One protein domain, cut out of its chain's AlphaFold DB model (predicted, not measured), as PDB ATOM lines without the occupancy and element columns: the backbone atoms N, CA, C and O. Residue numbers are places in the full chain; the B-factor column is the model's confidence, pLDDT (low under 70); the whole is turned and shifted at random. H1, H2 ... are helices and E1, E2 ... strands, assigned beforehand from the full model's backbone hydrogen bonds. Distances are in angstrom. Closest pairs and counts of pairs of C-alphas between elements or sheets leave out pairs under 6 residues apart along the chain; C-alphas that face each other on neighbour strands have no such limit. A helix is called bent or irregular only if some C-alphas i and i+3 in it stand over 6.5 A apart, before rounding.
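This is residues 2 to 121 of the 123 residues of the protein "Carboxylesterase family protein" of Actinocrispum wychmicini (UniProt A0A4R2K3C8). A small three-stranded sheet, E1 E2 E3, has the long helix H4 grazing it with residues 73 to 78, while the other long helix, H1, is bent but runs nearly straight and stands off from both the sheet and H4. The short helix H2 packs on H4, H3 packs on H2, and long loops link E1 to H2 and H4 to E2. The printed part has 120 residues, with four named helices and three named strands in the order H1 E1 H2 H3 H4 E2 E3; the class is mixed, helices and strands, and so is the sheet, E1 parallel to E2 and E2 antiparallel to E3. The whole is compact, with a radius of gyration of the C-alphas of 14.7 A and spans of 44 by 37 by 24 A.

Begin in the sheet: E1 is residues 31 to 33, E2 residues 105 to 111, 15.8 A long, and E3 residues 114 to 119, 14.1 A long, ending at C-alpha 119 at (80.560, 82.476, 117.645). Find C-alpha 72 at (73.973, 62.847, 104.940); from there H4, residues 72 to 88, runs 23.8 A. H2 is residues 52 to 55 and H3 residues 61 to 67. Find C-alpha 2 at (99.654, 82.939, 101.737), where H1, residues 2 to 22, begins. By its hydrogen bonds it was assigned as one helix, but it is bent: C-alphas 10 and 13 are 7.3 A apart, and its arms are H1a, residues 2 to 10, 11.8 A long, and H1b, residues 13 to 22, 14.3 A long.

Look first at the inner strand E2. E1 is its parallel neighbour, at 35 degrees, with N 32 and O 106 2.8 A apart, within hydrogen-bond range. E3 is its antiparallel neighbour, at 148 degrees, with N 107 and O 117 2.8 A apart, within that range; E2 and E3 form a hairpin. E1, the helices H2 H3 H4 and E2 make a strand-helix-strand unit, two parallel neighbour strands with helices between them along the chain. H4 only grazes the sheet; its closest C-alphas to E3 are Phe 74 and Val 115, 6.8 A. H2 touches H4, closest at the C-alphas of Tyr 54 and Ala 75, 4.0 A, and touches H3, closest at those of Pro 53 and Gly 63, 5.1 A. H3 and H4 are apart. H1a and H1b stand at a shallow tilt of 24 degrees, and both are not on the sheet and apart from H4. In H1a, H1b, H3 and H4 every O i to N i+4 pair is within hydrogen-bond range; H2 is too short for such a pair.

The two C-alphas farthest apart, those of His 25 and Gly 41, are 44.8 A from each other. The printed part has no cut. The links E1 to H2, 18 residues, and H4 to E2, 16 residues, are long. Mean pLDDT of the printed part is 87.4, and residue 100 and residues 111 to 121 are under 70.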
ATOM      1  N   ALA A   2     100.350  82.527 102.971       85.19
ATOM      2  CA  ALA A   2      99.654  82.939 101.737       85.19
ATOM      3  C   ALA A   2      98.167  82.518 101.670       85.19
ATOM      4  O   ALA A   2      97.326  83.344 101.349       85.19
ATOM      5  N   VAL A   3      97.830  81.276 102.047       86.75
ATOM      6  CA  VAL A   3      96.434  80.782 102.039       86.75
ATOM      7  C   VAL A   3      95.521  81.620 102.938       86.75
ATOM      8  O   VAL A   3      94.469  82.042 102.486       86.75
ATOM      9  N   ALA A   4      95.944  81.920 104.170       88.00
ATOM     10  CA  ALA A   4      95.153  82.727 105.102       88.00
ATOM     11  C   ALA A   4      94.902  84.147 104.566       88.00
ATOM     12  O   ALA A   4      93.766  84.604 104.563       88.00
ATOM     13  N   VAL A   5      95.934  84.799 104.018       92.81
ATOM     14  CA  VAL A   5      95.799  86.140 103.420       92.81
ATOM     15  C   VAL A   5      94.835  86.125 102.231       92.81
ATOM     16  O   VAL A   5      93.994  87.014 102.114       92.81
ATOM     17  N   THR A   6      94.920  85.115 101.362       94.44
ATOM     18  CA  THR A   6      94.005  84.985 100.221       94.44
ATOM     19  C   THR A   6      92.571  84.690 100.670       94.44
ATOM     20  O   THR A   6      91.642  85.251 100.095       94.44
ATOM     21  N   THR A   7      92.370  83.870 101.707       93.31
ATOM     22  CA  THR A   7      91.044  83.634 102.303       93.31
ATOM     23  C   THR A   7      90.451  84.925 102.864       93.31
ATOM     24  O   THR A   7      89.287  85.238 102.598       93.31
ATOM     25  N   ASP A   8      91.255  85.702 103.592       93.81
ATOM     26  CA  ASP A   8      90.802  86.947 104.204       93.81
ATOM     27  C   ASP A   8      90.430  87.993 103.151       93.81
ATOM     28  O   ASP A   8      89.345  88.576 103.206       93.81
ATOM     29  N   ALA A   9      91.305  88.200 102.165       94.81
ATOM     30  CA  ALA A   9      91.110  89.196 101.118       94.81
ATOM     31  C   ALA A   9      90.021  88.801 100.106       94.81
ATOM     32  O   ALA A   9      89.272  89.663  99.650       94.81
ATOM     33  N   GLY A  10      89.940  87.517  99.745       94.88
ATOM     34  CA  GLY A  10      89.045  87.028  98.694       94.88
ATOM     35  C   GLY A  10      87.624  86.722  99.159       94.88
ATOM     36  O   GLY A  10      86.697  86.830  98.362       94.88
ATOM     37  N   PHE A  11      87.438  86.358 100.431       94.62
ATOM     38  CA  PHE A  11      86.145  85.892 100.939       94.62
ATOM     39  C   PHE A  11      85.752  86.601 102.231       94.62
ATOM     40  O   PHE A  11      84.736  87.291 102.278       94.62
ATOM     41  N   ARG A  12      86.573  86.482 103.279       92.88
ATOM     42  CA  ARG A  12      86.169  86.874 104.634       92.88
ATOM     43  C   ARG A  12      85.834  88.360 104.763       92.88
ATOM     44  O   ARG A  12      84.750  88.709 105.228       92.88
ATOM     45  N   MET A  13      86.768  89.233 104.390       94.19
ATOM     46  CA  MET A  13      86.621  90.675 104.588       94.19
ATOM     47  C   MET A  13      85.496  91.268 103.728       94.19
ATOM     48  O   MET A  13      84.687  92.019 104.283       94.19
ATOM     49  N   PRO A  14      85.352  90.905 102.435       95.75
ATOM     50  CA  PRO A  14      84.185  91.293 101.646       95.75
ATOM     51  C   PRO A  14      82.853  90.820 102.248       95.75
ATOM     52  O   PRO A  14      81.920  91.618 102.344       95.75
ATOM     53  N   THR A  15      82.759  89.569 102.720       94.81
ATOM     54  CA  THR A  15      81.540  89.051 103.366       94.81
ATOM     55  C   THR A  15      81.177  89.853 104.616       94.81
ATOM     56  O   THR A  15      80.018  90.233 104.777       94.81
ATOM     57  N   ILE A  16      82.151  90.173 105.478       92.19
ATOM     58  CA  ILE A  16      81.924  91.011 106.670       92.19
ATOM     59  C   ILE A  16      81.431  92.407 106.273       92.19
ATOM     60  O   ILE A  16      80.508  92.924 106.903       92.19
ATOM     61  N   ALA A  17      82.037  93.020 105.253       93.44
ATOM     62  CA  ALA A  17      81.659  94.353 104.796       93.44
ATOM     63  C   ALA A  17      80.208  94.385 104.290       93.44
ATOM     64  O   ALA A  17      79.434  95.240 104.721       93.44
ATOM     65  N   ILE A  18      79.817  93.416 103.453       95.19
ATOM     66  CA  ILE A  18      78.448  93.299 102.930       95.19
ATOM     67  C   ILE A  18      77.458  93.036 104.069       95.19
ATOM     68  O   ILE A  18      76.454  93.735 104.179       95.19
ATOM     69  N   ALA A  19      77.750  92.076 104.952       94.25
ATOM     70  CA  ALA A  19      76.865  91.736 106.065       94.25
ATOM     71  C   ALA A  19      76.659  92.919 107.022       94.25
ATOM     72  O   ALA A  19      75.542  93.169 107.466       94.25
ATOM     73  N   THR A  20      77.725  93.674 107.309       92.44
ATOM     74  CA  THR A  20      77.657  94.867 108.165       92.44
ATOM     75  C   THR A  20      76.828  95.969 107.514       92.44
ATOM     76  O   THR A  20      75.971  96.536 108.181       92.44
ATOM     77  N   ALA A  21      77.041  96.248 106.223       94.00
ATOM     78  CA  ALA A  21      76.291  97.279 105.508       94.00
ATOM     79  C   ALA A  21      74.796  96.941 105.393       94.00
ATOM     80  O   ALA A  21      73.953  97.820 105.522       94.00
ATOM     81  N   MET A  22      74.456  95.668 105.179       95.06
ATOM     82  CA  MET A  22      73.065  95.240 105.007       95.06
ATOM     83  C   MET A  22      72.296  95.096 106.324       95.06
ATOM     84  O   MET A  22      71.069  95.159 106.313       95.06
ATOM     85  N   ALA A  23      72.980  94.918 107.455       92.88
ATOM     86  CA  ALA A  23      72.336  94.640 108.739       92.88
ATOM     87  C   ALA A  23      71.525  95.818 109.318       92.88
ATOM     88  O   ALA A  23      70.687  95.595 110.193       92.88
ATOM     89  N   ASP A  24      71.735  97.038 108.814       90.50
ATOM     90  CA  ASP A  24      70.908  98.213 109.134       90.50
ATOM     91  C   ASP A  24      69.662  98.326 108.232       90.50
ATOM     92  O   ASP A  24      68.765  99.127 108.503       90.50
ATOM     93  N   HIS A  25      69.592  97.526 107.165       93.88
ATOM     94  CA  HIS A  25      68.543  97.591 106.148       93.88
ATOM     95  C   HIS A  25      67.602  96.385 106.165       93.88
ATOM     96  O   HIS A  25      66.422  96.549 105.866       93.88
ATOM     97  N   ASP A  26      68.092  95.194 106.518       93.88
ATOM     98  CA  ASP A  26      67.289  93.967 106.547       93.88
ATOM     99  C   ASP A  26      67.848  92.929 107.543       93.88
ATOM    100  O   ASP A  26      68.884  93.119 108.188       93.88
ATOM    101  N   ASN A  27      67.157  91.799 107.678       93.25
ATOM    102  CA  ASN A  27      67.631  90.647 108.423       93.25
ATOM    103  C   ASN A  27      68.792  89.972 107.683       93.25
ATOM    104  O   ASN A  27      68.621  89.344 106.641       93.25
ATOM    105  N   VAL A  28      69.982  90.058 108.273       94.94
ATOM    106  CA  VAL A  28      71.191  89.391 107.777       94.94
ATOM    107  C   VAL A  28      71.496  88.173 108.642       94.94
ATOM    108  O   VAL A  28      71.400  88.232 109.867       94.94
ATOM    109  N   TYR A  29      71.917  87.081 108.011       94.19
ATOM    110  CA  TYR A  29      72.382  85.863 108.669       94.19
ATOM    111  C   TYR A  29      73.724  85.468 108.058       94.19
ATOM    112  O   TYR A  29      73.871  85.457 106.839       94.19
ATOM    113  N   ALA A  30      74.715  85.171 108.896       93.69
ATOM    114  CA  ALA A  30      76.045  84.767 108.444       93.69
ATOM    115  C   ALA A  30      76.434  83.425 109.059       93.69
ATOM    116  O   ALA A  30      76.092  83.157 110.217       93.69
ATOM    117  N   TYR A  31      77.179  82.620 108.303       93.44
ATOM    118  CA  TYR A  31      77.819  81.408 108.800       93.44
ATOM    119  C   TYR A  31      79.284  81.299 108.372       93.44
ATOM    120  O   TYR A  31      79.719  81.952 107.424       93.44
ATOM    121  N   ARG A  32      80.028  80.443 109.074       92.31
ATOM    122  CA  ARG A  32      81.369  79.966 108.737       92.31
ATOM    123  C   ARG A  32      81.334  78.443 108.700       92.31
ATOM    124  O   ARG A  32      80.853  77.830 109.646       92.31
ATOM    125  N   TYR A  33      81.805  77.844 107.618       92.69
ATOM    126  CA  TYR A  33      81.900  76.394 107.483       92.69
ATOM    127  C   TYR A  33      83.296  75.930 107.906       92.69
ATOM    128  O   TYR A  33      84.276  76.363 107.303       92.69
ATOM    129  N   ASP A  34      83.371  75.068 108.926       90.75
ATOM    130  CA  ASP A  34      84.643  74.636 109.535       90.75
ATOM    131  C   ASP A  34      84.904  73.133 109.416       90.75
ATOM    132  O   ASP A  34      86.000  72.670 109.734       90.75
ATOM    133  N   ARG A  35      83.933  72.357 108.919       89.12
ATOM    134  CA  ARG A  35      84.116  70.916 108.751       89.12
ATOM    135  C   ARG A  35      85.279  70.637 107.779       89.12
ATOM    136  O   ARG A  35      85.229  71.083 106.628       89.12
ATOM    137  N   PRO A  36      86.300  69.866 108.194       89.69
ATOM    138  CA  PRO A  36      87.425  69.555 107.332       89.69
ATOM    139  C   PRO A  36      87.026  68.580 106.219       89.69
ATOM    140  O   PRO A  36      86.255  67.640 106.411       89.69
ATOM    141  N   THR A  37      87.601  68.795 105.043       90.56
ATOM    142  CA  THR A  37      87.533  67.907 103.890       90.56
ATOM    143  C   THR A  37      88.706  66.943 103.946       90.56
ATOM    144  O   THR A  37      89.858  67.330 103.726       90.56
ATOM    145  N   ILE A  38      88.406  65.667 104.188       89.19
ATOM    146  CA  ILE A  38      89.387  64.588 104.084       89.19
ATOM    147  C   ILE A  38      89.325  64.017 102.670       89.19
ATOM    148  O   ILE A  38      88.349  63.381 102.280       89.19
ATOM    149  N   TYR A  39      90.376  64.241 101.880       83.62
ATOM    150  CA  TYR A  39      90.453  63.743 100.508       83.62
ATOM    151  C   TYR A  39      91.718  62.914 100.301       83.62
ATOM    152  O   TYR A  39      92.842  63.422 100.356       83.62
ATOM    153  N   LYS A  40      91.534  61.612 100.039       85.44
ATOM    154  CA  LYS A  40      92.625  60.629  99.882       85.44
ATOM    155  C   LYS A  40      93.596  60.633 101.076       85.44
ATOM    156  O   LYS A  40      94.811  60.643 100.890       85.44
ATOM    157  N   GLY A  41      93.053  60.674 102.295       85.50
ATOM    158  CA  GLY A  41      93.827  60.654 103.544       85.50
ATOM    159  C   GLY A  41      94.555  61.959 103.883       85.50
ATOM    160  O   GLY A  41      95.360  61.972 104.809       85.50
ATOM    161  N   ARG A  42      94.303  63.049 103.147       88.06
ATOM    162  CA  ARG A  42      94.846  64.379 103.445       88.06
ATOM    163  C   ARG A  42      93.743  65.298 103.941       88.06
ATOM    164  O   ARG A  42      92.685  65.358 103.320       88.06
ATOM    165  N   ASP A  43      94.038  66.019 105.013       90.75
ATOM    166  CA  ASP A  43      93.208  67.106 105.519       90.75
ATOM    167  C   ASP A  43      93.473  68.373 104.696       90.75
ATOM    168  O   ASP A  43      94.608  68.852 104.611       90.75
ATOM    169  N   LEU A  44      92.434  68.868 104.026       90.50
ATOM    170  CA  LEU A  44      92.475  70.091 103.225       90.50
ATOM    171  C   LEU A  44      91.890  71.302 103.971       90.50
ATOM    172  O   LEU A  44      91.779  72.380 103.385       90.50
ATOM    173  N   GLY A  45      91.511  71.142 105.243       91.38
ATOM    174  CA  GLY A  45      90.693  72.099 105.978       91.38
ATOM    175  C   GLY A  45      89.301  72.219 105.360       91.38
ATOM    176  O   GLY A  45      88.778  71.253 104.810       91.38
ATOM    177  N   ALA A  46      88.709  73.407 105.414       92.31
ATOM    178  CA  ALA A  46      87.438  73.732 104.772       92.31
ATOM    179  C   ALA A  46      87.687  74.505 103.457       92.31
ATOM    180  O   ALA A  46      87.727  75.741 103.473       92.31
ATOM    181  N   PRO A  47      87.944  73.827 102.318       92.62
ATOM    182  CA  PRO A  47      88.225  74.511 101.065       92.62
ATOM    183  C   PRO A  47      86.971  75.189 100.502       92.62
ATOM    184  O   PRO A  47      85.836  74.834 100.816       92.62
ATOM    185  N   HIS A  48      87.190  76.161  99.617       93.75
ATOM    186  CA  HIS A  48      86.111  76.865  98.933       93.75
ATOM    187  C   HIS A  48      85.173  75.891  98.196       93.75
ATOM    188  O   HIS A  48      85.628  75.090  97.377       93.75
ATOM    189  N   GLY A  49      83.869  75.990  98.478       93.25
ATOM    190  CA  GLY A  49      82.818  75.185  97.856       93.25
ATOM    191  C   GLY A  49      82.543  73.837  98.535       93.25
ATOM    192  O   GLY A  49      81.654  73.114  98.082       93.25
ATOM    193  N   ALA A  50      83.272  73.480  99.600       94.12
ATOM    194  CA  ALA A  50      83.073  72.228 100.339       94.12
ATOM    195  C   ALA A  50      81.708  72.131 101.037       94.12
ATOM    196  O   ALA A  50      81.225  71.032 101.303       94.12
ATOM    197  N   GLU A  51      81.062  73.262 101.309       95.12
ATOM    198  CA  GLU A  51      79.749  73.328 101.938       95.12
ATOM    199  C   GLU A  51      78.598  73.052 100.957       95.12
ATOM    200  O   GLU A  51      77.517  72.634 101.374       95.12
ATOM    201  N   LEU A  52      78.812  73.260  99.652       95.94
ATOM    202  CA  LEU A  52      77.750  73.204  98.639       95.94
ATOM    203  C   LEU A  52      76.990  71.865  98.601       95.94
ATOM    204  O   LEU A  52      75.760  71.904  98.527       95.94
ATOM    205  N   PRO A  53      77.633  70.684  98.701       95.12
ATOM    206  CA  PRO A  53      76.912  69.408  98.727       95.12
ATOM    207  C   PRO A  53      75.903  69.311  99.877       95.12
ATOM    208  O   PRO A  53      74.857  68.687  99.720       95.12
ATOM    209  N   TYR A  54      76.187  69.971 101.002       95.19
ATOM    210  CA  TYR A  54      75.318  70.016 102.177       95.19
ATOM    211  C   TYR A  54      74.206  71.054 102.027       95.19
ATOM    212  O   TYR A  54      73.063  70.780 102.377       95.19
ATOM    213  N   VAL A  55      74.504  72.214 101.427       95.69
ATOM    214  CA  VAL A  55      73.487  73.225 101.079       95.69
ATOM    215  C   VAL A  55      72.434  72.645 100.142       95.69
ATOM    216  O   VAL A  55      71.251  72.908 100.329       95.69
ATOM    217  N   PHE A  56      72.835  71.824  99.169       94.88
ATOM    218  CA  PHE A  56      71.930  71.234  98.179       94.88
ATOM    219  C   PHE A  56      71.450  69.818  98.519       94.88
ATOM    220  O   PHE A  56      70.736  69.231  97.707       94.88
ATOM    221  N   ALA A  57      71.851  69.252  99.663       94.25
ATOM    222  CA  ALA A  57      71.596  67.851 100.021       94.25
ATOM    223  C   ALA A  57      71.858  66.878  98.850       94.25
ATOM    224  O   ALA A  57      71.044  66.011  98.531       94.25
ATOM    225  N   THR A  58      72.975  67.079  98.145       91.81
ATOM    226  CA  THR A  58      73.285  66.368  96.899       91.81
ATOM    227  C   THR A  58      74.530  65.511  97.059       91.81
ATOM    228  O   THR A  58      75.664  65.996  97.007       91.81
ATOM    229  N   ASP A  59      74.303  64.206  97.149       90.50
ATOM    230  CA  ASP A  59      75.356  63.201  97.186       90.50
ATOM    231  C   ASP A  59      75.839  62.837  95.764       90.50
ATOM    232  O   ASP A  59      75.446  61.829  95.175       90.50
ATOM    233  N   SER A  60      76.675  63.701  95.181       89.88
ATOM    234  CA  SER A  60      77.259  63.515  93.843       89.88
ATOM    235  C   SER A  60      78.762  63.247  93.892       89.88
ATOM    236  O   SER A  60      79.450  63.629  94.836       89.88
ATOM    237  N   GLU A  61      79.313  62.659  92.827       89.25
ATOM    238  CA  GLU A  61      80.760  62.434  92.705       89.25
ATOM    239  C   GLU A  61      81.566  63.739  92.830       89.25
ATOM    240  O   GLU A  61      82.582  63.783  93.525       89.25
ATOM    241  N   ILE A  62      81.099  64.818  92.190       87.00
ATOM    242  CA  ILE A  62      81.725  66.145  92.290       87.00
ATOM    243  C   ILE A  62      81.605  66.675  93.722       87.00
ATOM    244  O   ILE A  62      82.587  67.175  94.268       87.00
ATOM    245  N   GLY A  63      80.442  66.506  94.354       88.38
ATOM    246  CA  GLY A  63      80.226  66.915  95.738       88.38
ATOM    247  C   GLY A  63      81.157  66.201  96.717       88.38
ATOM    248  O   GLY A  63      81.821  66.861  97.509       88.38
ATOM    249  N   ARG A  64      81.320  64.879  96.601       87.25
ATOM    250  CA  ARG A  64      82.271  64.103  97.422       87.25
ATOM    251  C   ARG A  64      83.728  64.502  97.190       87.25
ATOM    252  O   ARG A  64      84.542  64.422  98.100       87.25
ATOM    253  N   ARG A  65      84.092  64.957  95.985       86.75
ATOM    254  CA  ARG A  65      85.445  65.494  95.738       86.75
ATOM    255  C   ARG A  65      85.699  66.812  96.472       86.75
ATOM    256  O   ARG A  65      86.853  67.078  96.790       86.75
ATOM    257  N   LEU A  66      84.655  67.606  96.715       87.38
ATOM    258  CA  LEU A  66      84.738  68.885  97.423       87.38
ATOM    259  C   LEU A  66      84.604  68.732  98.940       87.38
ATOM    260  O   LEU A  66      85.376  69.344  99.658       87.38
ATOM    261  N   ALA A  67      83.647  67.926  99.406       88.81
ATOM    262  CA  ALA A  67      83.332  67.733 100.825       88.81
ATOM    263  C   ALA A  67      84.124  66.591 101.494       88.81
ATOM    264  O   ALA A  67      84.141  66.473 102.722       88.81
ATOM    265  N   GLY A  68      84.769  65.731 100.699       88.31
ATOM    266  CA  GLY A  68      85.451  64.533 101.182       88.31
ATOM    267  C   GLY A  68      84.450  63.455 101.589       88.31
ATOM    268  O   GLY A  68      83.558  63.098 100.814       88.31
ATOM    269  N   ASP A  69      84.595  62.947 102.810       84.69
ATOM    270  CA  ASP A  69      83.650  62.006 103.409       84.69
ATOM    271  C   ASP A  69      82.302  62.707 103.622       84.69
ATOM    272  O   ASP A  69      82.110  63.414 104.607       84.69
ATOM    273  N   TYR A  70      81.386  62.582 102.662       87.38
ATOM    274  CA  TYR A  70      80.062  63.197 102.727       87.38
ATOM    275  C   TYR A  70      79.257  62.656 103.916       87.38
ATOM    276  O   TYR A  70      79.285  61.462 104.208       87.38
ATOM    277  N   ASP A  71      78.522  63.548 104.576       89.31
ATOM    278  CA  ASP A  71      77.720  63.253 105.765       89.31
ATOM    279  C   ASP A  71      76.248  63.603 105.475       89.31
ATOM    280  O   ASP A  71      75.916  64.790 105.372       89.31
ATOM    281  N   PRO A  72      75.369  62.603 105.287       90.62
ATOM    282  CA  PRO A  72      73.973  62.847 104.940       90.62
ATOM    283  C   PRO A  72      73.174  63.501 106.075       90.62
ATOM    284  O   PRO A  72      72.299  64.313 105.791       90.62
ATOM    285  N   GLU A  73      73.488  63.220 107.342       90.88
ATOM    286  CA  GLU A  73      72.768  63.811 108.479       90.88
ATOM    287  C   GLU A  73      73.098  65.302 108.605       90.88
ATOM    288  O   GLU A  73      72.213  66.148 108.760       90.88
ATOM    289  N   PHE A  74      74.377  65.647 108.442       91.00
ATOM    290  CA  PHE A  74      74.807  67.041 108.373       91.00
ATOM    291  C   PHE A  74      74.207  67.758 107.149       91.00
ATOM    292  O   PHE A  74      73.819  68.926 107.245       91.00
ATOM    293  N   ALA A  75      74.065  67.069 106.009       93.06
ATOM    294  CA  ALA A  75      73.412  67.622 104.823       93.06
ATOM    295  C   ALA A  75      71.937  67.957 105.069       93.06
ATOM    296  O   ALA A  75      71.496  69.050 104.716       93.06
ATOM    297  N   ASP A  76      71.189  67.062 105.715       93.31
ATOM    298  CA  ASP A  76      69.778  67.286 106.034       93.31
ATOM    299  C   ASP A  76      69.584  68.512 106.929       93.31
ATOM    300  O   ASP A  76      68.677  69.325 106.700       93.31
ATOM    301  N   VAL A  77      70.477  68.695 107.904       92.44
ATOM    302  CA  VAL A  77      70.485  69.877 108.765       92.44
ATOM    303  C   VAL A  77      70.775  71.144 107.970       92.44
ATOM    304  O   VAL A  77      69.956  72.067 107.997       92.44
ATOM    305  N   VAL A  78      71.908  71.219 107.266       93.75
ATOM    306  CA  VAL A  78      72.308  72.441 106.546       93.75
ATOM    307  C   VAL A  78      71.266  72.796 105.487       93.75
ATOM    308  O   VAL A  78      70.850  73.952 105.386       93.75
ATOM    309  N   ASN A  79      70.755  71.804 104.761       96.06
ATOM    310  CA  ASN A  79      69.685  72.015 103.800       96.06
ATOM    311  C   ASN A  79      68.392  72.494 104.483       96.06
ATOM    312  O   ASN A  79      67.732  73.382 103.956       96.06
ATOM    313  N   SER A  80      68.034  71.992 105.674       95.06
ATOM    314  CA  SER A  80      66.872  72.505 106.426       95.06
ATOM    315  C   SER A  80      67.005  73.978 106.827       95.06
ATOM    316  O   SER A  80      66.017  74.707 106.744       95.06
ATOM    317  N   MET A  81      68.212  74.440 107.178       94.81
ATOM    318  CA  MET A  81      68.466  75.855 107.475       94.81
ATOM    319  C   MET A  81      68.195  76.734 106.254       94.81
ATOM    320  O   MET A  81      67.492  77.738 106.360       94.81
ATOM    321  N   TRP A  82      68.722  76.332 105.094       96.50
ATOM    322  CA  TRP A  82      68.533  77.052 103.837       96.50
ATOM    323  C   TRP A  82      67.091  76.997 103.335       96.50
ATOM    324  O   TRP A  82      66.567  78.020 102.900       96.50
ATOM    325  N   ARG A  83      66.425  75.838 103.440       97.44
ATOM    326  CA  ARG A  83      65.001  75.692 103.104       97.44
ATOM    327  C   ARG A  83      64.148  76.676 103.904       97.44
ATOM    328  O   ARG A  83      63.400  77.422 103.288       97.44
ATOM    329  N   ALA A  84      64.328  76.730 105.227       96.81
ATOM    330  CA  ALA A  84      63.607  77.659 106.101       96.81
ATOM    331  C   ALA A  84      63.871  79.132 105.743       96.81
ATOM    332  O   ALA A  84      62.953  79.945 105.699       96.81
ATOM    333  N   PHE A  85      65.120  79.487 105.419       96.62
ATOM    334  CA  PHE A  85      65.432  80.849 104.989       96.62
ATOM    335  C   PHE A  85      64.697  81.235 103.697       96.62
ATOM    336  O   PHE A  85      64.146  82.328 103.610       96.62
ATOM    337  N   VAL A  86      64.651  80.333 102.712       96.56
ATOM    338  CA  VAL A  86      63.948  80.571 101.442       96.56
ATOM    339  C   VAL A  86      62.430  80.656 101.633       96.56
ATOM    340  O   VAL A  86      61.787  81.445 100.943       96.56
ATOM    341  N   THR A  87      61.847  79.867 102.541       97.56
ATOM    342  CA  THR A  87      60.394  79.857 102.781       97.56
ATOM    343  C   THR A  87      59.925  81.015 103.653       97.56
ATOM    344  O   THR A  87      58.903  81.624 103.347       97.56
ATOM    345  N   ASP A  88      60.671  81.331 104.710       95.56
ATOM    346  CA  ASP A  88      60.194  82.172 105.814       95.56
ATOM    347  C   ASP A  88      61.028  83.447 106.019       95.56
ATOM    348  O   ASP A  88      60.732  84.253 106.901       95.56
ATOM    349  N   GLY A  89      62.108  83.636 105.253       93.81
ATOM    350  CA  GLY A  89      63.054  84.744 105.436       93.81
ATOM    351  C   GLY A  89      63.907  84.633 106.707       93.81
ATOM    352  O   GLY A  89      64.659  85.553 107.033       93.81
ATOM    353  N   ARG A  90      63.811  83.511 107.436       93.88
ATOM    354  CA  ARG A  90      64.579  83.218 108.651       93.88
ATOM    355  C   ARG A  90      65.103  81.776 108.610       93.88
ATOM    356  O   ARG A  90      64.311  80.865 108.391       93.88
ATOM    357  N   PRO A  91      66.398  81.532 108.873       93.12
ATOM    358  CA  PRO A  91      66.919  80.175 108.933       93.12
ATOM    359  C   PRO A  91      66.394  79.421 110.162       93.12
ATOM    360  O   PRO A  91      66.075  80.014 111.196       93.12
ATOM    361  N   ALA A  92      66.357  78.093 110.055       89.75
ATOM    362  CA  ALA A  92      66.016  77.202 111.160       89.75
ATOM    363  C   ALA A  92      67.082  77.217 112.276       89.75
ATOM    364  O   ALA A  92      68.113  77.888 112.172       89.75
ATOM    365  N   HIS A  93      66.853  76.406 113.318       84.44
ATOM    366  CA  HIS A  93      67.900  75.990 114.263       84.44
ATOM    367  C   HIS A  93      68.510  77.121 115.104       84.44
ATOM    368  O   HIS A  93      69.695  77.113 115.428       84.44
ATOM    369  N   ASP A  94      67.689  78.116 115.449       83.88
ATOM    370  CA  ASP A  94      68.091  79.287 116.238       83.88
ATOM    371  C   ASP A  94      69.313  80.029 115.678       83.88
ATOM    372  O   ASP A  94      70.074  80.652 116.421       83.88
ATOM    373  N   TRP A  95      69.477  80.015 114.349       87.31
ATOM    374  CA  TRP A  95      70.509  80.786 113.669       87.31
ATOM    375  C   TRP A  95      70.381  82.270 114.038       87.31
ATOM    376  O   TRP A  95      69.386  82.919 113.682       87.31
ATOM    377  N   PRO A  96      71.364  82.837 114.764       85.44
ATOM    378  CA  PRO A  96      71.259  84.199 115.246       85.44
ATOM    379  C   PRO A  96      71.309  85.175 114.074       85.44
ATOM    380  O   PRO A  96      72.153  85.059 113.182       85.44
ATOM    381  N   ARG A  97      70.438  86.187 114.108       91.06
ATOM    382  CA  ARG A  97      70.555  87.331 113.202       91.06
ATOM    383  C   ARG A  97      71.911  87.993 113.421       91.06
ATOM    384  O   ARG A  97      72.288  88.223 114.568       91.06
ATOM    385  N   TYR A  98      72.608  88.318 112.340       88.62
ATOM    386  CA  TYR A  98      73.884  89.017 112.341       88.62
ATOM    387  C   TYR A  98      73.706  90.448 112.876       88.62
ATOM    388  O   TYR A  98      73.021  91.257 112.247       88.62
ATOM    389  N   PRO A  99      74.302  90.799 114.028       79.31
ATOM    390  CA  PRO A  99      74.328  92.166 114.518       79.31
ATOM    391  C   PRO A  99      75.657  92.842 114.127       79.31
ATOM    392  O   PRO A  99      76.722  92.245 114.322       79.31
ATOM    393  N   PRO A 100      75.656  94.110 113.676       66.56
ATOM    394  CA  PRO A 100      76.888  94.823 113.318       66.56
ATOM    395  C   PRO A 100      77.940  94.846 114.441       66.56
ATOM    396  O   PRO A 100      79.139  94.739 114.183       66.56
ATOM    397  N   ALA A 101      77.488  94.942 115.698       73.56
ATOM    398  CA  ALA A 101      78.352  95.119 116.864       73.56
ATOM    399  C   ALA A 101      79.088  93.843 117.303       73.56
ATOM    400  O   ALA A 101      80.265  93.905 117.652       73.56
ATOM    401  N   THR A 102      78.416  92.685 117.315       76.19
ATOM    402  CA  THR A 102      79.020  91.421 117.787       76.19
ATOM    403  C   THR A 102      79.333  90.445 116.665       76.19
ATOM    404  O   THR A 102      79.989  89.436 116.925       76.19
ATOM    405  N   ARG A 103      78.884  90.738 115.432       83.25
ATOM    406  CA  ARG A 103      79.112  89.933 114.223       83.25
ATOM    407  C   ARG A 103      78.853  88.444 114.463       83.25
ATOM    408  O   ARG A 103      79.625  87.587 114.031       83.25
ATOM    409  N   SER A 104      77.801  88.153 115.231       83.81
ATOM    410  CA  SER A 104      77.407  86.796 115.593       83.81
ATOM    411  C   SER A 104      77.246  85.967 114.328       83.81
ATOM    412  O   SER A 104      76.511  86.351 113.420       83.81
ATOM    413  N   THR A 105      77.982  84.865 114.269       87.50
ATOM    414  CA  THR A 105      78.100  84.032 113.074       87.50
ATOM    415  C   THR A 105      77.846  82.588 113.456       87.50
ATOM    416  O   THR A 105      78.384  82.105 114.457       87.50
ATOM    417  N   MET A 106      77.020  81.912 112.664       89.56
ATOM    418  CA  MET A 106      76.773  80.489 112.826       89.56
ATOM    419  C   MET A 106      78.008  79.701 112.411       89.56
ATOM    420  O   MET A 106      78.497  79.850 111.298       89.56
ATOM    421  N   LEU A 107      78.523  78.855 113.280       88.81
ATOM    422  CA  LEU A 107      79.547  77.894 112.907       88.81
ATOM    423  C   LEU A 107      78.861  76.646 112.360       88.81
ATOM    424  O   LEU A 107      77.992  76.123 113.038       88.81
ATOM    425  N   LEU A 108      79.213  76.188 111.161       90.19
ATOM    426  CA  LEU A 108      78.738  74.927 110.593       90.19
ATOM    427  C   LEU A 108      79.850  73.888 110.704       90.19
ATOM    428  O   LEU A 108      80.787  73.864 109.901       90.19
ATOM    429  N   GLU A 109      79.729  73.028 111.705       82.88
ATOM    430  CA  GLU A 109      80.586  71.869 111.918       82.88
ATOM    431  C   GLU A 109      79.791  70.773 112.649       82.88
ATOM    432  O   GLU A 109      78.963  71.091 113.507       82.88
ATOM    433  N   PRO A 110      80.006  69.482 112.349       71.06
ATOM    434  CA  PRO A 110      79.427  68.412 113.151       71.06
ATOM    435  C   PRO A 110      80.079  68.413 114.547       71.06
ATOM    436  O   PRO A 110      81.233  68.018 114.697       71.06
ATOM    437  N   THR A 111      79.362  68.852 115.583       59.56
ATOM    438  CA  THR A 111      79.790  68.805 116.994       59.56
ATOM    439  C   THR A 111      78.882  67.865 117.792       59.56
ATOM    440  O   THR A 111      77.961  68.272 118.501       59.56
ATOM    441  N   GLY A 112      79.137  66.557 117.701       58.19
ATOM    442  CA  GLY A 112      78.308  65.555 118.385       58.19
ATOM    443  C   GLY A 112      76.859  65.577 117.877       58.19
ATOM    444  O   GLY A 112      76.633  65.376 116.692       58.19
ATOM    445  N   HIS A 113      75.879  65.822 118.759       41.22
ATOM    446  CA  HIS A 113      74.452  65.944 118.397       41.22
ATOM    447  C   HIS A 113      74.027  67.356 117.956       41.22
ATOM    448  O   HIS A 113      72.859  67.571 117.638       41.22
ATOM    449  N   GLN A 114      74.939  68.328 117.984       49.00
ATOM    450  CA  GLN A 114      74.699  69.672 117.473       49.00
ATOM    451  C   GLN A 114      75.538  69.876 116.218       49.00
ATOM    452  O   GLN A 114      76.639  69.355 116.083       49.00
ATOM    453  N   VAL A 115      74.982  70.600 115.259       56.50
ATOM    454  CA  VAL A 115      75.614  70.816 113.953       56.50
ATOM    455  C   VAL A 115      76.075  72.279 113.816       56.50
ATOM    456  O   VAL A 115      76.532  72.713 112.757       56.50
ATOM    457  N   TRP A 116      75.952  73.059 114.900       58.25
ATOM    458  CA  TRP A 116      76.300  74.469 114.898       58.25
ATOM    459  C   TRP A 116      76.506  75.104 116.280       58.25
ATOM    460  O   TRP A 116      75.943  74.666 117.280       58.25
ATOM    461  N   ALA A 117      77.259  76.209 116.308       57.12
ATOM    462  CA  ALA A 117      77.419  77.077 117.477       57.12
ATOM    463  C   ALA A 117      77.479  78.560 117.072       57.12
ATOM    464  O   ALA A 117      78.071  78.916 116.054       57.12
ATOM    465  N   ALA A 118      76.905  79.455 117.880       56.41
ATOM    466  CA  ALA A 118      77.059  80.894 117.674       56.41
ATOM    467  C   ALA A 118      78.436  81.351 118.172       56.41
ATOM    468  O   ALA A 118      78.741  81.256 119.362       56.41
ATOM    469  N   THR A 119      79.262  81.894 117.279       60.59
ATOM    470  CA  THR A 119      80.560  82.476 117.645       60.59
ATOM    471  C   THR A 119      80.484  84.001 117.656       60.59
ATOM    472  O   THR A 119      79.767  84.616 116.859       60.59
ATOM    473  N   LYS A 120      81.215  84.638 118.584       49.50
ATOM    474  CA  LYS A 120      81.444  86.087 118.534       49.50
ATOM    475  C   LYS A 120      82.435  86.376 117.410       49.50
ATOM    476  O   LYS A 120      83.634  86.192 117.587       49.50
ATOM    477  N   GLY A 121      81.911  86.872 116.296       51.78
ATOM    478  CA  GLY A 121      82.688  87.380 115.178       51.78
ATOM    479  C   GLY A 121      83.209  86.322 114.211       51.78
ATOM    480  O   GLY A 121      83.736  85.282 114.591       51.78
TER     481      GLY A 121